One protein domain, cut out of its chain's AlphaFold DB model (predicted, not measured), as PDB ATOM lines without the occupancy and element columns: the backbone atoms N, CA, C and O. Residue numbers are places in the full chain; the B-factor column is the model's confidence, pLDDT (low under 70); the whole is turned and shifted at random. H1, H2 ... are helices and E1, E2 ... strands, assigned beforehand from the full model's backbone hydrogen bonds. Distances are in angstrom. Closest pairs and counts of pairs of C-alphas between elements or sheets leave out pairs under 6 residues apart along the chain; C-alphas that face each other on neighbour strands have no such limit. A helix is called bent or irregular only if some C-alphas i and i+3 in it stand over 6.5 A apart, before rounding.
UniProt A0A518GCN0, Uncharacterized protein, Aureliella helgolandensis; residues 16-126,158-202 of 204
ATOM      1  N   THR A  16     161.694 164.660 173.744       90.62
ATOM      2  CA  THR A  16     161.733 164.699 172.275       90.62
ATOM      3  C   THR A  16     162.612 163.597 171.685       90.62
ATOM      4  O   THR A  16     162.208 162.955 170.719       90.62
ATOM      5  N   ASP A  17     163.777 163.328 172.273       91.31
ATOM      6  CA  ASP A  17     164.700 162.289 171.804       91.31
ATOM      7  C   ASP A  17     164.075 160.899 171.870       91.31
ATOM      8  O   ASP A  17     164.221 160.099 170.944       91.31
ATOM      9  N   ILE A  18     163.334 160.639 172.945       92.38
ATOM     10  CA  ILE A  18     162.608 159.389 173.149       92.38
ATOM     11  C   ILE A  18     161.509 159.258 172.094       92.38
ATOM     12  O   ILE A  18     161.433 158.242 171.407       92.38
ATOM     13  N   LEU A  19     160.687 160.295 171.902       95.38
ATOM     14  CA  LEU A  19     159.612 160.267 170.903       95.38
ATOM     15  C   LEU A  19     160.157 160.098 169.474       95.38
ATOM     16  O   LEU A  19     159.566 159.372 168.671       95.38
ATOM     17  N   LEU A  20     161.300 160.718 169.161       95.25
ATOM     18  CA  LEU A  20     161.993 160.536 167.884       95.25
ATOM     19  C   LEU A  20     162.508 159.103 167.716       95.25
ATOM     20  O   LEU A  20     162.297 158.526 166.655       95.25
ATOM     21  N   ALA A  21     163.074 158.488 168.758       94.56
ATOM     22  CA  ALA A  21     163.501 157.088 168.707       94.56
ATOM     23  C   ALA A  21     162.325 156.128 168.441       94.56
ATOM     24  O   ALA A  21     162.451 155.193 167.651       94.56
ATOM     25  N   PHE A  22     161.150 156.380 169.033       96.06
ATOM     26  CA  PHE A  22     159.920 155.647 168.697       96.06
ATOM     27  C   PHE A  22     159.513 155.852 167.234       96.06
ATOM     28  O   PHE A  22     159.137 154.894 166.557       96.06
ATOM     29  N   ALA A  23     159.574 157.089 166.737       96.19
ATOM     30  CA  ALA A  23     159.226 157.401 165.356       96.19
ATOM     31  C   ALA A  23     160.167 156.707 164.361       96.19
ATOM     32  O   ALA A  23     159.697 156.115 163.390       96.19
ATOM     33  N   ASP A  24     161.473 156.738 164.616       94.81
ATOM     34  CA  ASP A  24     162.480 156.087 163.780       94.81
ATOM     35  C   ASP A  24     162.290 154.575 163.770       94.81
ATOM     36  O   ASP A  24     162.224 153.975 162.696       94.81
ATOM     37  N   ARG A  25     162.038 153.976 164.940       93.75
ATOM     38  CA  ARG A  25     161.721 152.551 165.036       93.75
ATOM     39  C   ARG A  25     160.464 152.172 164.256       93.75
ATOM     40  O   ARG A  25     160.428 151.157 163.566       93.75
ATOM     41  N   LEU A  26     159.412 152.983 164.339       93.75
ATOM     42  CA  LEU A  26     158.179 152.742 163.589       93.75
ATOM     43  C   LEU A  26     158.396 152.834 162.075       93.75
ATOM     44  O   LEU A  26     157.787 152.069 161.329       93.75
ATOM     45  N   ARG A  27     159.280 153.722 161.612       93.62
ATOM     46  CA  ARG A  27     159.613 153.896 160.186       93.62
ATOM     47  C   ARG A  27     160.394 152.727 159.587       93.62
ATOM     48  O   ARG A  27     160.471 152.632 158.368       93.62
ATOM     49  N   GLU A  28     160.909 151.809 160.399       90.12
ATOM     50  CA  GLU A  28     161.457 150.542 159.899       90.12
ATOM     51  C   GLU A  28     160.369 149.626 159.311       90.12
ATOM     52  O   GLU A  28     160.659 148.701 158.550       90.12
ATOM     53  N   HIS A  29     159.094 149.865 159.637       88.69
ATOM     54  CA  HIS A  29     157.994 149.133 159.024       88.69
ATOM     55  C   HIS A  29     157.838 149.523 157.541       88.69
ATOM     56  O   HIS A  29     157.682 150.706 157.248       88.69
ATOM     57  N   PRO A  30     157.714 148.567 156.598       86.38
ATOM     58  CA  PRO A  30     157.694 148.860 155.153       86.38
ATOM     59  C   PRO A  30     156.584 149.809 154.670       86.38
ATOM     60  O   PRO A  30     156.686 150.404 153.602       86.38
ATOM     61  N   LEU A  31     155.490 149.911 155.429       87.12
ATOM     62  CA  LEU A  31     154.341 150.775 155.122       87.12
ATOM     63  C   LEU A  31     154.346 152.104 155.902       87.12
ATOM     64  O   LEU A  31     153.411 152.895 155.764       87.12
ATOM     65  N   LEU A  32     155.347 152.336 156.753       90.25
ATOM     66  CA  LEU A  32     155.493 153.548 157.552       90.25
ATOM     67  C   LEU A  32     156.682 154.370 157.048       90.25
ATOM     68  O   LEU A  32     157.691 153.833 156.611       90.25
ATOM     69  N   ASN A  33     156.542 155.689 157.052       91.62
ATOM     70  CA  ASN A  33     157.543 156.622 156.553       91.62
ATOM     71  C   ASN A  33     157.379 157.998 157.219       91.62
ATOM     72  O   ASN A  33     156.528 158.204 158.082       91.62
ATOM     73  N   VAL A  34     158.190 158.970 156.805       91.94
ATOM     74  CA  VAL A  34     158.191 160.328 157.378       91.94
ATOM     75  C   VAL A  34     156.861 161.072 157.164       91.94
ATOM     76  O   VAL A  34     156.535 161.968 157.933       91.94
ATOM     77  N   GLN A  35     156.063 160.705 156.156       90.50
ATOM     78  CA  GLN A  35     154.786 161.371 155.868       90.50
ATOM     79  C   GLN A  35     153.641 160.872 156.751       90.50
ATOM     80  O   GLN A  35     152.703 161.622 157.011       90.50
ATOM     81  N   ASN A  36     153.688 159.609 157.186       91.50
ATOM     82  CA  ASN A  36     152.619 158.995 157.974       91.50
ATOM     83  C   ASN A  36     153.030 158.641 159.409       91.50
ATOM     84  O   ASN A  36     152.177 158.171 160.153       91.50
ATOM     85  N   VAL A  37     154.281 158.885 159.808       94.88
ATOM     86  CA  VAL A  37     154.758 158.785 161.194       94.88
ATOM     87  C   VAL A  37     155.177 160.165 161.685       94.88
ATOM     88  O   VAL A  37     156.243 160.670 161.316       94.88
ATOM     89  N   VAL A  38     154.338 160.758 162.535       94.25
ATOM     90  CA  VAL A  38     154.477 162.141 163.007       94.25
ATOM     91  C   VAL A  38     154.686 162.161 164.516       94.25
ATOM     92  O   VAL A  38     153.992 161.462 165.248       94.25
ATOM     93  N   VAL A  39     155.629 162.982 164.972       95.69
ATOM     94  CA  VAL A  39     155.795 163.326 166.389       95.69
ATOM     95  C   VAL A  39     155.055 164.636 166.648       95.69
ATOM     96  O   VAL A  39     155.170 165.567 165.854       95.69
ATOM     97  N   SER A  40     154.266 164.686 167.715       94.19
ATOM     98  CA  SER A  40     153.365 165.794 168.045       94.19
ATOM     99  C   SER A  40     153.259 165.959 169.558       94.19
ATOM    100  O   SER A  40     153.393 164.987 170.295       94.19
ATOM    101  N   ASP A  41     152.934 167.164 170.023       92.19
ATOM    102  CA  ASP A  41     152.660 167.430 171.441       92.19
ATOM    103  C   ASP A  41     151.308 166.854 171.892       92.19
ATOM    104  O   ASP A  41     151.055 166.672 173.082       92.19
ATOM    105  N   GLN A  42     150.420 166.552 170.940       92.06
ATOM    106  CA  GLN A  42     149.103 165.972 171.192       92.06
ATOM    107  C   GLN A  42     148.971 164.603 170.530       92.06
ATOM    108  O   GLN A  42     149.323 164.425 169.363       92.06
ATOM    109  N   ALA A  43     148.384 163.646 171.258       90.56
ATOM    110  CA  ALA A  43     148.170 162.281 170.772       90.56
ATOM    111  C   ALA A  43     147.244 162.205 169.550       90.56
ATOM    112  O   ALA A  43     147.342 161.258 168.767       90.56
ATOM    113  N   VAL A  44     146.334 163.171 169.399       93.12
ATOM    114  CA  VAL A  44     145.520 163.373 168.196       93.12
ATOM    115  C   VAL A  44     146.009 164.665 167.539       93.12
ATOM    116  O   VAL A  44     145.848 165.723 168.140       93.12
ATOM    117  N   PRO A  45     146.612 164.609 166.346       86.31
ATOM    118  CA  PRO A  45     147.070 165.808 165.659       86.31
ATOM    119  C   PRO A  45     145.898 166.580 165.047       86.31
ATOM    120  O   PRO A  45     144.855 166.000 164.741       86.31
ATOM    121  N   GLU A  46     146.099 167.882 164.838       87.75
ATOM    122  CA  GLU A  46     145.074 168.791 164.302       87.75
ATOM    123  C   GLU A  46     144.652 168.444 162.871       87.75
ATOM    124  O   GLU A  46     143.493 168.613 162.511       87.75
ATOM    125  N   ASP A  47     145.568 167.911 162.064       86.12
ATOM    126  CA  ASP A  47     145.308 167.554 160.674       86.12
ATOM    127  C   ASP A  47     145.861 166.168 160.340       86.12
ATOM    128  O   ASP A  47     146.881 165.720 160.865       86.12
ATOM    129  N   MET A  48     145.183 165.474 159.422       84.88
ATOM    130  CA  MET A  48     145.661 164.191 158.911       84.88
ATOM    131  C   MET A  48     146.574 164.432 157.713       84.88
ATOM    132  O   MET A  48     146.093 164.947 156.696       84.88
ATOM    133  N   PRO A  49     147.847 164.012 157.771       76.75
ATOM    134  CA  PRO A  49     148.751 164.164 156.647       76.75
ATOM    135  C   PRO A  49     148.297 163.331 155.438       76.75
ATOM    136  O   PRO A  49     147.535 162.359 155.542       76.75
ATOM    137  N   GLY A  50     148.722 163.793 154.259       60.12
ATOM    138  CA  GLY A  50     148.224 163.379 152.948       60.12
ATOM    139  C   GLY A  50     148.288 161.869 152.725       60.12
ATOM    140  O   GLY A  50     149.343 161.317 152.452       60.12
ATOM    141  N   GLY A  51     147.139 161.197 152.818       67.81
ATOM    142  CA  GLY A  51     147.028 159.748 152.591       67.81
ATOM    143  C   GLY A  51     145.866 159.078 153.326       67.81
ATOM    144  O   GLY A  51     145.444 157.973 152.962       67.81
ATOM    145  N   GLY A  52     145.298 159.767 154.323       83.75
ATOM    146  CA  GLY A  52     144.163 159.260 155.094       83.75
ATOM    147  C   GLY A  52     144.554 158.178 156.102       83.75
ATOM    148  O   GLY A  52     143.688 157.417 156.519       83.75
ATOM    149  N   PHE A  53     145.837 158.076 156.447       89.06
ATOM    150  CA  PHE A  53     146.374 157.176 157.459       89.06
ATOM    151  C   PHE A  53     147.553 157.855 158.158       89.06
ATOM    152  O   PHE A  53     148.345 158.530 157.500       89.06
ATOM    153  N   LEU A  54     147.656 157.669 159.470       92.25
ATOM    154  CA  LEU A  54     148.652 158.317 160.310       92.25
ATOM    155  C   LEU A  54     148.952 157.479 161.552       92.25
ATOM    156  O   LEU A  54     148.038 156.963 162.192       92.25
ATOM    157  N   VAL A  55     150.223 157.431 161.929       95.19
ATOM    158  CA  VAL A  55     150.706 157.033 163.246       95.19
ATOM    159  C   VAL A  55     151.300 158.270 163.920       95.19
ATOM    160  O   VAL A  55     152.271 158.847 163.438       95.19
ATOM    161  N   CYS A  56     150.686 158.704 165.012       96.38
ATOM    162  CA  CYS A  56     151.110 159.849 165.801       96.38
ATOM    163  C   CYS A  56     151.814 159.360 167.066       96.38
ATOM    164  O   CYS A  56     151.279 158.504 167.767       96.38
ATOM    165  N   ILE A  57     152.978 159.919 167.369       97.50
ATOM    166  CA  ILE A  57     153.710 159.703 168.615       97.50
ATOM    167  C   ILE A  57     153.629 160.992 169.417       97.50
ATOM    168  O   ILE A  57     153.965 162.056 168.900       97.50
ATOM    169  N   ALA A  58     153.177 160.898 170.659       97.25
ATOM    170  CA  ALA A  58     153.014 162.046 171.534       97.25
ATOM    171  C   ALA A  58     153.441 161.726 172.966       97.25
ATOM    172  O   ALA A  58     153.416 160.552 173.358       97.25
ATOM    173  N   PRO A  59     153.814 162.743 173.760       96.62
ATOM    174  CA  PRO A  59     154.032 162.546 175.181       96.62
ATOM    175  C   PRO A  59     152.719 162.129 175.856       96.62
ATOM    176  O   PRO A  59     151.634 162.613 175.528       96.62
ATOM    177  N   GLY A  60     152.818 161.185 176.783       95.06
ATOM    178  CA  GLY A  60     151.749 160.828 177.701       95.06
ATOM    179  C   GLY A  60     151.936 161.499 179.058       95.06
ATOM    180  O   GLY A  60     152.661 162.480 179.205       95.06
ATOM    181  N   SER A  61     151.273 160.951 180.070       94.00
ATOM    182  CA  SER A  61     151.472 161.374 181.456       94.00
ATOM    183  C   SER A  61     152.829 160.911 181.986       94.00
ATOM    184  O   SER A  61     153.313 159.851 181.587       94.00
ATOM    185  N   GLY A  62     153.378 161.642 182.951       92.31
ATOM    186  CA  GLY A  62     154.547 161.217 183.712       92.31
ATOM    187  C   GLY A  62     154.518 161.688 185.155       92.31
ATOM    188  O   GLY A  62     153.677 162.506 185.548       92.31
ATOM    189  N   ASN A  63     155.394 161.111 185.967       93.25
ATOM    190  CA  ASN A  63     155.595 161.483 187.359       93.25
ATOM    191  C   ASN A  63     157.091 161.460 187.723       93.25
ATOM    192  O   ASN A  63     157.913 160.856 187.041       93.25
ATOM    193  N   PHE A  64     157.435 162.125 188.825       90.50
ATOM    194  CA  PHE A  64     158.791 162.144 189.375       90.50
ATOM    195  C   PHE A  64     158.791 161.377 190.702       90.50
ATOM    196  O   PHE A  64     158.430 161.950 191.736       90.50
ATOM    197  N   PRO A  65     159.105 160.070 190.703       86.31
ATOM    198  CA  PRO A  65     159.084 159.270 191.920       86.31
ATOM    199  C   PRO A  65     160.170 159.739 192.897       86.31
ATOM    200  O   PRO A  65     161.358 159.750 192.570       86.31
ATOM    201  N   ALA A  66     159.759 160.089 194.121       82.06
ATOM    202  CA  ALA A  66     160.646 160.632 195.155       82.06
ATOM    203  C   ALA A  66     161.835 159.705 195.466       82.06
ATOM    204  O   ALA A  66     162.958 160.165 195.630       82.06
ATOM    205  N   GLU A  67     161.609 158.390 195.444       79.81
ATOM    206  CA  GLU A  67     162.640 157.373 195.683       79.81
ATOM    207  C   GLU A  67     163.800 157.452 194.677       79.81
ATOM    208  O   GLU A  67     164.954 157.214 195.032       79.81
ATOM    209  N   LEU A  68     163.508 157.796 193.417       71.62
ATOM    210  CA  LEU A  68     164.532 157.933 192.382       71.62
ATOM    211  C   LEU A  68     165.202 159.300 192.427       71.62
ATOM    212  O   LEU A  68     166.370 159.397 192.064       71.62
ATOM    213  N   TRP A  69     164.490 160.325 192.896       68.81
ATOM    214  CA  TRP A  69     165.050 161.651 193.135       68.81
ATOM    215  C   TRP A  69     166.094 161.630 194.258       68.81
ATOM    216  O   TRP A  69     167.197 162.139 194.081       68.81
ATOM    217  N   ASP A  70     165.793 160.963 195.374       64.12
ATOM    218  CA  ASP A  70     166.698 160.865 196.529       64.12
ATOM    219  C   ASP A  70     167.969 160.052 196.222       64.12
ATOM    220  O   ASP A  70     169.015 160.253 196.844       64.12
ATOM    221  N   ALA A  71     167.889 159.138 195.251       61.06
ATOM    222  CA  ALA A  71     169.009 158.329 194.779       61.06
ATOM    223  C   ALA A  71     169.781 158.962 193.603       61.06
ATOM    224  O   ALA A  71     170.840 158.454 193.223       61.06
ATOM    225  N   ALA A  72     169.256 160.033 193.000       62.81
ATOM    226  CA  ALA A  72     169.855 160.684 191.844       62.81
ATOM    227  C   ALA A  72     170.869 161.766 192.248       62.81
ATOM    228  O   ALA A  72     170.856 162.321 193.347       62.81
ATOM    229  N   SER A  73     171.778 162.087 191.326       69.75
ATOM    230  CA  SER A  73     172.617 163.278 191.457       69.75
ATOM    231  C   SER A  73     171.741 164.536 191.413       69.75
ATOM    232  O   SER A  73     170.772 164.583 190.664       69.75
ATOM    233  N   HIS A  74     172.137 165.605 192.112       74.38
ATOM    234  CA  HIS A  74     171.473 166.924 192.095       74.38
ATOM    235  C   HIS A  74     171.376 167.575 190.698       74.38
ATOM    236  O   HIS A  74     170.777 168.638 190.547       74.38
ATOM    237  N   ALA A  75     172.002 166.969 189.689       77.12
ATOM    238  CA  ALA A  75     171.937 167.361 188.287       77.12
ATOM    239  C   ALA A  75     170.903 166.594 187.457       77.12
ATOM    240  O   ALA A  75     170.818 166.822 186.252       77.12
ATOM    241  N   GLN A  76     170.147 165.683 188.067       76.75
ATOM    242  CA  GLN A  76     169.268 164.771 187.350       76.75
ATOM    243  C   GLN A  76     167.881 164.720 187.978       76.75
ATOM    244  O   GLN A  76     167.738 164.704 189.198       76.75
ATOM    245  N   ALA A  77     166.870 164.642 187.115       85.38
ATOM    246  CA  ALA A  77     165.509 164.294 187.495       85.38
ATOM    247  C   ALA A  77     165.131 162.994 186.804       85.38
ATOM    248  O   ALA A  77     165.224 162.916 185.583       85.38
ATOM    249  N   THR A  78     164.676 161.990 187.545       87.69
ATOM    250  CA  THR A  78     164.115 160.796 186.913       87.69
ATOM    251  C   THR A  78     162.616 160.958 186.757       87.69
ATOM    252  O   THR A  78     161.914 161.149 187.750       87.69
ATOM    253  N   GLU A  79     162.135 160.842 185.526       90.56
ATOM    254  CA  GLU A  79     160.708 160.766 185.223       90.56
ATOM    255  C   GLU A  79     160.341 159.320 184.889       90.56
ATOM    256  O   GLU A  79     161.031 158.682 184.095       90.56
ATOM    257  N   ASP A  80     159.267 158.806 185.491       91.88
ATOM    258  CA  ASP A  80     158.530 157.652 184.967       91.88
ATOM    259  C   ASP A  80     157.356 158.203 184.161       91.88
ATOM    260  O   ASP A  80     156.356 158.697 184.692       91.88
ATOM    261  N   GLY A  81     157.560 158.225 182.851       93.88
ATOM    262  CA  GLY A  81     156.665 158.835 181.896       93.88
ATOM    263  C   GLY A  81     156.002 157.820 180.991       93.88
ATOM    264  O   GLY A  81     156.100 156.598 181.136       93.88
ATOM    265  N   SER A  82     155.291 158.350 180.007       96.31
ATOM    266  CA  SER A  82     154.684 157.529 178.979       96.31
ATOM    267  C   SER A  82     154.750 158.174 177.608       96.31
ATOM    268  O   SER A  82     154.803 159.393 177.469       96.31
ATOM    269  N   ALA A  83     154.739 157.326 176.587       96.94
ATOM    270  CA  ALA A  83     154.576 157.699 175.194       96.94
ATOM    271  C   ALA A  83     153.247 157.132 174.686       96.94
ATOM    272  O   ALA A  83     152.920 155.963 174.916       96.94
ATOM    273  N   VAL A  84     152.479 157.959 173.982       97.88
ATOM    274  CA  VAL A  84     151.203 157.579 173.375       97.88
ATOM    275  C   VAL A  84     151.389 157.445 171.871       97.88
ATOM    276  O   VAL A  84     151.778 158.391 171.190       97.88
ATOM    277  N   ILE A  85     151.072 156.263 171.350       97.88
ATOM    278  CA  ILE A  85     151.112 155.928 169.928       97.88
ATOM    279  C   ILE A  85     149.676 155.841 169.412       97.88
ATOM    280  O   ILE A  85     148.972 154.856 169.642       97.88
ATOM    281  N   GLY A  86     149.224 156.892 168.735       96.62
ATOM    282  CA  GLY A  86     147.921 156.958 168.085       96.62
ATOM    283  C   GLY A  86     147.982 156.429 166.658       96.62
ATOM    284  O   GLY A  86     148.845 156.830 165.892       96.62
ATOM    285  N   VAL A  87     147.054 155.558 166.271       95.25
ATOM    286  CA  VAL A  87     146.903 155.070 164.894       95.25
ATOM    287  C   VAL A  87     145.555 155.523 164.375       95.25
ATOM    288  O   VAL A  87     144.525 155.103 164.901       95.25
ATOM    289  N   TYR A  88     145.557 156.342 163.330       93.38
ATOM    290  CA  TYR A  88     144.364 156.972 162.785       93.38
ATOM    291  C   TYR A  88     144.206 156.669 161.302       93.38
ATOM    292  O   TYR A  88     145.170 156.608 160.541       93.38
ATOM    293  N   THR A  89     142.960 156.509 160.872       90.12
ATOM    294  CA  THR A  89     142.604 156.361 159.464       90.12
ATOM    295  C   THR A  89     141.334 157.136 159.151       90.12
ATOM    296  O   THR A  89     140.396 157.199 159.953       90.12
ATOM    297  N   LYS A  90     141.300 157.739 157.966       86.38
ATOM    298  CA  LYS A  90     140.127 158.423 157.438       86.38
ATOM    299  C   LYS A  90     139.220 157.396 156.785       86.38
ATOM    300  O   LYS A  90     139.539 156.828 155.741       86.38
ATOM    301  N   ILE A  91     138.046 157.201 157.361       79.88
ATOM    302  CA  ILE A  91     136.999 156.409 156.738       79.88
ATOM    303  C   ILE A  91     136.309 157.270 155.683       79.88
ATOM    304  O   ILE A  91     135.796 158.355 155.969       79.88
ATOM    305  N   ARG A  92     136.195 156.751 154.460       66.06
ATOM    306  CA  ARG A  92     135.123 157.204 153.572       66.06
ATOM    307  C   ARG A  92     133.825 156.681 154.177       66.06
ATOM    308  O   ARG A  92     133.629 155.472 154.224       66.06
ATOM    309  N   ARG A  93     132.971 157.573 154.698       56.16
ATOM    310  CA  ARG A  93     131.624 157.202 155.163       56.16
ATOM    311  C   ARG A  93     130.860 156.596 153.989       56.16
ATOM    312  O   ARG A  93     130.280 157.319 153.185       56.16
ATOM    313  N   ASP A  94     130.880 155.275 153.891       47.00
ATOM    314  CA  ASP A  94     130.009 154.551 152.980       47.00
ATOM    315  C   ASP A  94     128.567 154.623 153.521       47.00
ATOM    316  O   ASP A  94     128.349 154.827 154.723       47.00
ATOM    317  N   ARG A  95     127.570 154.539 152.631       44.62
ATOM    318  CA  ARG A  95     126.135 154.714 152.952       44.62
ATOM    319  C   ARG A  95     125.705 153.937 154.215       44.62
ATOM    320  O   ARG A  95     126.237 152.869 154.514       44.62
ATOM    321  N   ARG A  96     124.701 154.474 154.934       40.34
ATOM    322  CA  ARG A  96     124.085 153.903 156.158       40.34
ATOM    323  C   ARG A  96     124.050 152.363 156.122       40.34
ATOM    324  O   ARG A  96     123.366 151.796 155.279       40.34
ATOM    325  N   GLY A  97     124.757 151.721 157.059       47.62
ATOM    326  CA  GLY A  97     124.702 150.266 157.294       47.62
ATOM    327  C   GLY A  97     126.042 149.518 157.270       47.62
ATOM    328  O   GLY A  97     126.069 148.339 157.591       47.62
ATOM    329  N   ARG A  98     127.159 150.171 156.926       49.00
ATOM    330  CA  ARG A  98     128.453 149.507 156.671       49.00
ATOM    331  C   ARG A  98     129.568 149.935 157.636       49.00
ATOM    332  O   ARG A  98     130.592 150.461 157.221       49.00
ATOM    333  N   ARG A  99     129.375 149.733 158.947       50.62
ATOM    334  CA  ARG A  99     130.413 150.015 159.969       50.62
ATOM    335  C   ARG A  99     131.544 148.980 160.003       50.62
ATOM    336  O   ARG A  99     132.626 149.280 160.481       50.62
ATOM    337  N   GLU A 100     131.314 147.789 159.459       51.25
ATOM    338  CA  GLU A 100     132.266 146.670 159.494       51.25
ATOM    339  C   GLU A 100     133.459 146.841 158.528       51.25
ATOM    340  O   GLU A 100     134.478 146.171 158.667       51.25
ATOM    341  N   PHE A 101     133.379 147.784 157.581       53.06
ATOM    342  CA  PHE A 101     134.361 147.960 156.500       53.06
ATOM    343  C   PHE A 101     135.746 148.422 156.959       53.06
ATOM    344  O   PHE A 101     136.727 148.166 156.271       53.06
ATOM    345  N   SER A 102     135.849 149.097 158.103       53.34
ATOM    346  CA  SER A 102     137.132 149.534 158.664       53.34
ATOM    347  C   SER A 102     137.800 148.490 159.562       53.34
ATOM    348  O   SER A 102     138.993 148.604 159.853       53.34
ATOM    349  N   LEU A 103     137.050 147.476 160.005       50.88
ATOM    350  CA  LEU A 103     137.558 146.374 160.828       50.88
ATOM    351  C   LEU A 103     138.167 145.266 159.965       50.88
ATOM    352  O   LEU A 103     139.175 144.671 160.341       50.88
ATOM    353  N   PHE A 104     137.593 145.017 158.789       50.91
ATOM    354  CA  PHE A 104     138.105 144.041 157.837       50.91
ATOM    355  C   PHE A 104     139.009 144.749 156.831       50.91
ATOM    356  O   PHE A 104     138.533 145.334 155.864       50.91
ATOM    357  N   GLY A 105     140.322 144.698 157.059       47.81
ATOM    358  CA  GLY A 105     141.348 145.161 156.115       47.81
ATOM    359  C   GLY A 105     141.395 144.308 154.846       47.81
ATOM    360  O   GLY A 105     142.384 143.633 154.610       47.81
ATOM    361  N   ARG A 106     140.297 144.265 154.081       45.38
ATOM    362  CA  ARG A 106     140.193 143.573 152.796       45.38
ATOM    363  C   ARG A 106     139.211 144.264 151.859       45.38
ATOM    364  O   ARG A 106     138.013 144.342 152.129       45.38
ATOM    365  N   ARG A 107     139.699 144.543 150.652       45.62
ATOM    366  CA  ARG A 107     138.914 144.392 149.426       45.62
ATOM    367  C   ARG A 107     139.796 143.746 148.354       45.62
ATOM    368  O   ARG A 107     140.648 144.394 147.774       45.62
ATOM    369  N   LYS A 108     139.488 142.495 148.002       42.59
ATOM    370  CA  LYS A 108     139.356 142.133 146.584       42.59
ATOM    371  C   LYS A 108     137.960 142.616 146.175       42.59
ATOM    372  O   LYS A 108     136.990 141.886 146.346       42.59
ATOM    373  N   GLN A 109     137.804 143.847 145.703       40.78
ATOM    374  CA  GLN A 109     136.665 144.168 144.832       40.78
ATOM    375  C   GLN A 109     137.147 145.094 143.737       40.78
ATOM    376  O   GLN A 109     137.449 146.244 144.028       40.78
ATOM    377  N   LEU A 110     137.130 144.552 142.516       42.91
ATOM    378  CA  LEU A 110     136.884 145.238 141.248       42.91
ATOM    379  C   LEU A 110     137.193 146.746 141.271       42.91
ATOM    380  O   LEU A 110     136.288 147.570 141.147       42.91
ATOM    381  N   SER A 111     138.457 147.104 141.444       41.72
ATOM    382  CA  SER A 111     138.981 148.341 140.888       41.72
ATOM    383  C   SER A 111     139.967 147.928 139.801       41.72
ATOM    384  O   SER A 111     140.816 147.064 140.014       41.72
ATOM    385  N   ASP A 112     139.816 148.501 138.606       47.06
ATOM    386  CA  ASP A 112     140.701 148.274 137.449       47.06
ATOM    387  C   ASP A 112     142.111 148.873 137.660       47.06
ATOM    388  O   ASP A 112     142.927 148.936 136.744       47.06
ATOM    389  N   THR A 113     142.414 149.314 138.883       45.97
ATOM    390  CA  THR A 113     143.693 149.881 139.296       45.97
ATOM    391  C   THR A 113     144.364 148.946 140.311       45.97
ATOM    392  O   THR A 113     143.875 148.827 141.435       45.97
ATOM    393  N   PRO A 114     145.495 148.303 139.969       49.03
ATOM    394  CA  PRO A 114     146.178 147.318 140.819       49.03
ATOM    395  C   PRO A 114     146.808 147.882 142.113       49.03
ATOM    396  O   PRO A 114     147.375 147.119 142.890       49.03
ATOM    397  N   GLU A 115     146.711 149.192 142.364       47.78
ATOM    398  CA  GLU A 115     147.381 149.896 143.470       47.78
ATOM    399  C   GLU A 115     146.529 150.105 144.736       47.78
ATOM    400  O   GLU A 115     147.051 150.605 145.734       47.78
ATOM    401  N   GLU A 116     145.254 149.689 144.773       48.22
ATOM    402  CA  GLU A 116     144.501 149.570 146.041       48.22
ATOM    403  C   GLU A 116     144.983 148.338 146.834       48.22
ATOM    404  O   GLU A 116     144.235 147.412 147.147       48.22
ATOM    405  N   LEU A 117     146.285 148.329 147.122       51.47
ATOM    406  CA  LEU A 117     146.985 147.360 147.947       51.47
ATOM    407  C   LEU A 117     146.344 147.293 149.337       51.47
ATOM    408  O   LEU A 117     145.969 148.310 149.926       51.47
ATOM    409  N   ASP A 118     146.238 146.059 149.825       61.16
ATOM    410  CA  ASP A 118     145.690 145.597 151.103       61.16
ATOM    411  C   ASP A 118     146.091 146.524 152.273       61.16
ATOM    412  O   ASP A 118     147.131 146.351 152.910       61.16
ATOM    413  N   ARG A 119     145.291 147.565 152.559       64.88
ATOM    414  CA  ARG A 119     145.538 148.433 153.719       64.88
ATOM    415  C   ARG A 119     145.262 147.618 154.986       64.88
ATOM    416  O   ARG A 119     144.125 147.163 155.156       64.88
ATOM    417  N   PRO A 120     146.243 147.452 155.895       78.25
ATOM    418  CA  PRO A 120     146.028 146.680 157.109       78.25
ATOM    419  C   PRO A 120     144.898 147.278 157.949       78.25
ATOM    420  O   PRO A 120     144.744 148.500 158.037       78.25
ATOM    421  N   SER A 121     144.112 146.415 158.593       83.62
ATOM    422  CA  SER A 121     143.119 146.864 159.572       83.62
ATOM    423  C   SER A 121     143.803 147.564 160.754       83.62
ATOM    424  O   SER A 121     144.972 147.302 161.041       83.62
ATOM    425  N   LEU A 122     143.076 148.394 161.507       87.88
ATOM    426  CA  LEU A 122     143.620 148.997 162.734       87.88
ATOM    427  C   LEU A 122     144.073 147.942 163.759       87.88
ATOM    428  O   LEU A 122     145.040 148.158 164.482       87.88
ATOM    429  N   ILE A 123     143.430 146.770 163.791       88.19
ATOM    430  CA  ILE A 123     143.846 145.654 164.652       88.19
ATOM    431  C   ILE A 123     145.179 145.061 164.182       88.19
ATOM    432  O   ILE A 123     146.053 144.784 165.002       88.19
ATOM    433  N   THR A 124     145.363 144.921 162.869       87.81
ATOM    434  CA  THR A 124     146.642 144.501 162.283       87.81
ATOM    435  C   THR A 124     147.735 145.521 162.594       87.81
ATOM    436  O   THR A 124     148.826 145.142 163.006       87.81
ATOM    437  N   TRP A 125     147.429 146.818 162.499       90.94
ATOM    438  CA  TRP A 125     148.360 147.877 162.887       90.94
ATOM    439  C   TRP A 125     148.741 147.830 164.360       90.94
ATOM    440  O   TRP A 125     149.923 147.932 164.677       90.94
ATOM    441  N   LYS A 126     147.777 147.608 165.258       93.12
ATOM    442  CA  LYS A 126     148.054 147.404 166.685       93.12
ATOM    443  C   LYS A 126     149.073 146.285 166.900       93.12
ATOM    444  O   LYS A 126     150.017 146.468 167.661       93.12
ATOM    445  N   PRO A 158     165.086 152.211 173.234       90.81
ATOM    446  CA  PRO A 158     165.350 153.482 172.576       90.81
ATOM    447  C   PRO A 158     166.813 153.881 172.755       90.81
ATOM    448  O   PRO A 158     167.311 154.003 173.878       90.81
ATOM    449  N   SER A 159     167.499 154.117 171.642       89.62
ATOM    450  CA  SER A 159     168.909 154.487 171.635       89.62
ATOM    451  C   SER A 159     169.191 155.587 170.618       89.62
ATOM    452  O   SER A 159     168.462 155.769 169.643       89.62
ATOM    453  N   ARG A 160     170.267 156.332 170.863       83.81
ATOM    454  CA  ARG A 160     170.837 157.326 169.953       83.81
ATOM    455  C   ARG A 160     172.312 157.020 169.784       83.81
ATOM    456  O   ARG A 160     173.019 156.901 170.781       83.81
ATOM    457  N   ASP A 161     172.758 156.871 168.541       82.81
ATOM    458  CA  ASP A 161     174.152 156.545 168.212       82.81
ATOM    459  C   ASP A 161     174.665 155.288 168.948       82.81
ATOM    460  O   ASP A 161     175.818 155.207 169.365       82.81
ATOM    461  N   GLY A 162     173.779 154.302 169.146       81.31
ATOM    462  CA  GLY A 162     174.073 153.059 169.869       81.31
ATOM    463  C   GLY A 162     174.091 153.187 171.397       81.31
ATOM    464  O   GLY A 162     174.379 152.207 172.081       81.31
ATOM    465  N   ILE A 163     173.774 154.363 171.945       83.56
ATOM    466  CA  ILE A 163     173.722 154.607 173.387       83.56
ATOM    467  C   ILE A 163     172.260 154.594 173.853       83.56
ATOM    468  O   ILE A 163     171.456 155.373 173.330       83.56
ATOM    469  N   PRO A 164     171.897 153.759 174.843       87.69
ATOM    470  CA  PRO A 164     170.572 153.784 175.446       87.69
ATOM    471  C   PRO A 164     170.187 155.152 176.011       87.69
ATOM    472  O   PRO A 164     170.979 155.798 176.705       87.69
ATOM    473  N   LEU A 165     168.952 155.565 175.723       88.69
ATOM    474  CA  LEU A 165     168.364 156.820 176.200       88.69
ATOM    475  C   LEU A 165     167.635 156.655 177.539       88.69
ATOM    476  O   LEU A 165     167.510 157.607 178.304       88.69
ATOM    477  N   CYS A 166     167.101 155.463 177.804       88.12
ATOM    478  CA  CYS A 166     166.122 155.247 178.866       88.12
ATOM    479  C   CYS A 166     166.690 154.391 179.998       88.12
ATOM    480  O   CYS A 166     167.688 153.683 179.851       88.12
ATOM    481  N   ARG A 167     166.063 154.486 181.173       83.62
ATOM    482  CA  ARG A 167     166.416 153.660 182.327       83.62
ATOM    483  C   ARG A 167     165.912 152.236 182.197       83.62
ATOM    484  O   ARG A 167     166.572 151.313 182.684       83.62
ATOM    485  N   ASP A 168     164.745 152.090 181.598       84.38
ATOM    486  CA  ASP A 168     164.083 150.831 181.343       84.38
ATOM    487  C   ASP A 168     163.638 150.731 179.880       84.38
ATOM    488  O   ASP A 168     163.727 151.659 179.076       84.38
ATOM    489  N   VAL A 169     163.193 149.529 179.545       89.81
ATOM    490  CA  VAL A 169     162.656 149.204 178.234       89.81
ATOM    491  C   VAL A 169     161.197 149.679 178.175       89.81
ATOM    492  O   VAL A 169     160.461 149.429 179.136       89.81
ATOM    493  N   PRO A 170     160.742 150.283 177.062       92.44
ATOM    494  CA  PRO A 170     159.338 150.603 176.844       92.44
ATOM    495  C   PRO A 170     158.404 149.422 177.132       92.44
ATOM    496  O   PRO A 170     158.580 148.321 176.604       92.44
ATOM    497  N   ARG A 171     157.354 149.657 177.925       93.88
ATOM    498  CA  ARG A 171     156.361 148.630 178.282       93.88
ATOM    499  C   ARG A 171     154.954 149.067 177.892       93.88
ATOM    500  O   ARG A 171     154.513 150.113 178.360       93.88
ATOM    501  N   PRO A 172     154.203 148.291 177.090       95.00
ATOM    502  CA  PRO A 172     152.814 148.621 176.800       95.00
ATOM    503  C   PRO A 172     151.976 148.512 178.082       95.00
ATOM    504  O   PRO A 172     151.963 147.466 178.729       95.00
ATOM    505  N   VAL A 173     151.259 149.580 178.436       96.38
ATOM    506  CA  VAL A 173     150.447 149.647 179.666       96.38
ATOM    507  C   VAL A 173     148.951 149.659 179.391       96.38
ATOM    508  O   VAL A 173     148.170 149.110 180.166       96.38
ATOM    509  N   SER A 174     148.521 150.268 178.286       96.69
ATOM    510  CA  SER A 174     147.102 150.370 177.954       96.69
ATOM    511  C   SER A 174     146.877 150.523 176.455       96.69
ATOM    512  O   SER A 174     147.775 150.878 175.690       96.69
ATOM    513  N   ALA A 175     145.650 150.228 176.032       96.62
ATOM    514  CA  ALA A 175     145.199 150.444 174.671       96.62
ATOM    515  C   ALA A 175     143.729 150.855 174.671       96.62
ATOM    516  O   ALA A 175     142.921 150.252 175.381       96.62
ATOM    517  N   THR A 176     143.365 151.817 173.832       94.94
ATOM    518  CA  THR A 176     141.954 152.102 173.558       94.94
ATOM    519  C   THR A 176     141.390 151.110 172.533       94.94
ATOM    520  O   THR A 176     142.122 150.403 171.829       94.94
ATOM    521  N   GLY A 177     140.059 151.016 172.475       89.56
ATOM    522  CA  GLY A 177     139.373 150.339 171.375       89.56
ATOM    523  C   GLY A 177     139.432 151.162 170.085       89.56
ATOM    524  O   GLY A 177     139.768 152.343 170.111       89.56
ATOM    525  N   VAL A 178     139.056 150.545 168.962       90.12
ATOM    526  CA  VAL A 178     138.838 151.285 167.710       90.12
ATOM    527  C   VAL A 178     137.581 152.133 167.861       90.12
ATOM    528  O   VAL A 178     136.486 151.590 168.011       90.12
ATOM    529  N   LEU A 179     137.741 153.452 167.831       89.56
ATOM    530  CA  LEU A 179     136.670 154.417 168.076       89.56
ATOM    531  C   LEU A 179     136.742 155.575 167.079       89.56
ATOM    532  O   LEU A 179     137.797 155.842 166.501       89.56
ATOM    533  N   ASP A 180     135.612 156.264 166.891       89.50
ATOM    534  CA  ASP A 180     135.586 157.558 166.205       89.50
ATOM    535  C   ASP A 180     136.437 158.563 166.995       89.50
ATOM    536  O   ASP A 180     136.360 158.620 168.225       89.50
ATOM    537  N   VAL A 181     137.238 159.365 166.293       90.31
ATOM    538  CA  VAL A 181     138.084 160.379 166.933       90.31
ATOM    539  C   VAL A 181     137.233 161.620 167.252       90.31
ATOM    540  O   VAL A 181     136.652 162.211 166.333       90.31
ATOM    541  N   PRO A 182     137.132 162.046 168.525       87.94
ATOM    542  CA  PRO A 182     136.377 163.241 168.894       87.94
ATOM    543  C   PRO A 182     136.894 164.481 168.160       87.94
ATOM    544  O   PRO A 182     138.098 164.672 168.043       87.94
ATOM    545  N   GLY A 183     135.990 165.325 167.661       88.12
ATOM    546  CA  GLY A 183     136.359 166.548 166.934       88.12
ATOM    547  C   GLY A 183     136.748 166.346 165.463       88.12
ATOM    548  O   GLY A 183     136.746 167.323 164.721       88.12
ATOM    549  N   PHE A 184     136.966 165.107 165.001       88.94
ATOM    550  CA  PHE A 184     137.420 164.813 163.634       88.94
ATOM    551  C   PHE A 184     136.447 163.890 162.880       88.94
ATOM    552  O   PHE A 184     136.591 162.662 162.874       88.94
ATOM    553  N   PRO A 185     135.422 164.451 162.205       84.00
ATOM    554  CA  PRO A 185     134.427 163.660 161.493       84.00
ATOM    555  C   PRO A 185     135.043 162.745 160.431       84.00
ATOM    556  O   PRO A 185     135.703 163.188 159.491       84.00
ATOM    557  N   GLY A 186     134.749 161.448 160.540       84.81
ATOM    558  CA  GLY A 186     135.221 160.444 159.587       84.81
ATOM    559  C   GLY A 186     136.627 159.930 159.876       84.81
ATOM    560  O   GLY A 186     137.176 159.224 159.037       84.81
ATOM    561  N   TRP A 187     137.206 160.255 161.029       89.69
ATOM    562  CA  TRP A 187     138.409 159.594 161.518       89.69
ATOM    563  C   TRP A 187     138.020 158.521 162.519       89.69
ATOM    564  O   TRP A 187     137.180 158.740 163.390       89.69
ATOM    565  N   ILE A 188     138.687 157.382 162.413       91.12
ATOM    566  CA  ILE A 188     138.722 156.379 163.470       91.12
ATOM    567  C   ILE A 188     140.162 156.109 163.838       91.12
ATOM    568  O   ILE A 188     141.068 156.247 163.011       91.12
ATOM    569  N   GLY A 189     140.363 155.660 165.061       93.19
ATOM    570  CA  GLY A 189     141.674 155.235 165.485       93.19
ATOM    571  C   GLY A 189     141.657 154.443 166.768       93.19
ATOM    572  O   GLY A 189     140.606 154.123 167.320       93.19
ATOM    573  N   LEU A 190     142.862 154.130 167.211       95.69
ATOM    574  CA  LEU A 190     143.165 153.578 168.519       95.69
ATOM    575  C   LEU A 190     144.438 154.239 169.037       95.69
ATOM    576  O   LEU A 190     145.214 154.794 168.262       95.69
ATOM    577  N   GLN A 191     144.667 154.148 170.336       97.12
ATOM    578  CA  GLN A 191     145.877 154.623 170.988       97.12
ATOM    579  C   GLN A 191     146.481 153.488 171.803       97.12
ATOM    580  O   GLN A 191     145.755 152.707 172.421       97.12
ATOM    581  N   LEU A 192     147.806 153.401 171.789       97.88
ATOM    582  CA  LEU A 192     148.605 152.524 172.632       97.88
ATOM    583  C   LEU A 192     149.458 153.394 173.545       97.88
ATOM    584  O   LEU A 192     150.109 154.313 173.063       97.88
ATOM    585  N   THR A 193     149.474 153.091 174.835       98.06
ATOM    586  CA  THR A 193     150.321 153.805 175.795       98.06
ATOM    587  C   THR A 193     151.460 152.895 176.214       98.06
ATOM    588  O   THR A 193     151.221 151.741 176.582       98.06
ATOM    589  N   PHE A 194     152.680 153.418 176.177       97.44
ATOM    590  CA  PHE A 194     153.883 152.763 176.673       97.44
ATOM    591  C   PHE A 194     154.417 153.541 177.869       97.44
ATOM    592  O   PHE A 194     154.538 154.754 177.773       97.44
ATOM    593  N   SER A 195     154.721 152.863 178.974       95.94
ATOM    594  CA  SER A 195     155.469 153.438 180.100       95.94
ATOM    595  C   SER A 195     156.962 153.266 179.857       95.94
ATOM    596  O   SER A 195     157.389 152.245 179.301       95.94
ATOM    597  N   ILE A 196     157.717 154.296 180.225       93.12
ATOM    598  CA  ILE A 196     159.167 154.349 180.111       93.12
ATOM    599  C   ILE A 196     159.721 155.375 181.094       93.12
ATOM    600  O   ILE A 196     159.158 156.455 181.257       93.12
ATOM    601  N   ALA A 197     160.839 155.051 181.725       91.19
ATOM    602  CA  ALA A 197     161.548 155.914 182.645       91.19
ATOM    603  C   ALA A 197     162.840 156.429 182.012       91.19
ATOM    604  O   ALA A 197     163.584 155.675 181.379       91.19
ATOM    605  N   TRP A 198     163.154 157.703 182.216       89.19
ATOM    606  CA  TRP A 198     164.394 158.316 181.737       89.19
ATOM    607  C   TRP A 198     164.914 159.370 182.710       89.19
ATOM    608  O   TRP A 198     164.210 159.823 183.613       89.19
ATOM    609  N   ASP A 199     166.180 159.733 182.521       86.44
ATOM    610  CA  ASP A 199     166.839 160.773 183.296       86.44
ATOM    611  C   ASP A 199     166.920 162.064 182.493       86.44
ATOM    612  O   ASP A 199     167.563 162.123 181.443       86.44
ATOM    613  N   TRP A 200     166.310 163.112 183.031       84.44
ATOM    614  CA  TRP A 200     166.504 164.476 182.582       84.44
ATOM    615  C   TRP A 200     167.879 164.989 182.988       84.44
ATOM    616  O   TRP A 200     168.364 164.729 184.094       84.44
ATOM    617  N   ASP A 201     168.453 165.805 182.111       77.69
ATOM    618  CA  ASP A 201     169.524 166.723 182.467       77.69
ATOM    619  C   ASP A 201     168.927 168.061 182.881       77.69
ATOM    620  O   ASP A 201     168.271 168.720 182.075       77.69
ATOM    621  N   LEU A 202     169.149 168.475 184.125       77.12
ATOM    622  CA  LEU A 202     168.652 169.768 184.596       77.12
ATOM    623  C   LEU A 202     169.550 170.942 184.177       77.12
ATOM    624  O   LEU A 202     169.159 172.092 184.372       77.12
TER     625      LEU A 202
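Overview. This is residues 16 to 126 and 158 to 202 of the 204 residues of an uncharacterized protein of Aureliella helgolandensis (UniProt A0A518GCN0). One strongly twisted sheet of five strands makes a long, narrow body: its two long strands E3 and E5 run side by side along the length, H1 packs on one face beside E1 and E2, and the short H2 sits at the end where E3 begins. Toward the other end a long chain stretch with H3 reaches away from the sheet, and its residues 109 to 115 stick out. The printed part has 156 residues, with four named helices and five named strands in the order H1 E1 E2 H2 E3 H3 H4 E4 E5; the sheet, E1 E2 E3 E5 E4, is mixed. The class is mixed, helices and strands, with 71 residues in named elements, under half. The whole is a loose rod, with a radius of gyration of the C-alphas of 18.6 A and spans of 64 by 31 by 23 A.

Along the chain. H1, residues 16 to 27, begins at C-alpha 16 (161.733, 164.699, 172.275) and is 16.4 A long. E1 is residues 37 to 39, and E2, residues 53 to 59, is 20.0 A long. H2 is residues 66 to 70. E3, residues 76 to 90, measures 42.2 A and ends at C-alpha 90 (140.127, 158.423, 157.438). H3, residues 99 to 102, is only just irregular: C-alphas 99 and 102 are 6.9 A apart. H4 is residues 122 to 126, and E4 is residues 171 to 175. E5, residues 187 to 201, measures 38.2 A, bends by 70 degrees at residue 197 and ends at C-alpha 201 (169.524, 166.723, 182.467).

Arrangement. E3 and E5 are antiparallel at 164 degrees, with N 83 and O 194 2.8 A apart. E2 and E3 are antiparallel, with N 56 and O 86 at 2.8 A. The edge strand E1 is parallel to E2, with N 57 and O 38 at 2.8 A. The other edge strand, E4, forms a hairpin with E5, with N 173 and O 193 at 2.8 A. H1 is on one face of the sheet, two layers, a helix layer on a strand layer; its closest C-alphas to E1 are Ala 23 and Val 37, 6.3 A. H4 is on the same face as H1, over E5, at a height over the sheet of 8.7 A. H2 is on the sheet; its closest C-alphas to E3 are Leu 68 and Thr 78, 6.2 A. H3 is only just not on the sheet, with 4 pairs of C-alphas within 10 A. In H1, H2 and H4 every O i to N i+4 pair is within hydrogen-bond range; H3 is too short for such a pair.

Size, cuts and confidence. The farthest C-alphas, of Asp 70 and Asp 112, are 65.8 A apart. Residues 127 to 157 are not printed, and C-alphas 126 and 158 are 19.3 A apart across the cut. The links E1 to E2, H3 to H4 and E4 to E5 are long. The mean pLDDT of the printed part is 81.6; it is under 70 at residues 50 to 51, 69 to 73 and 92 to 119.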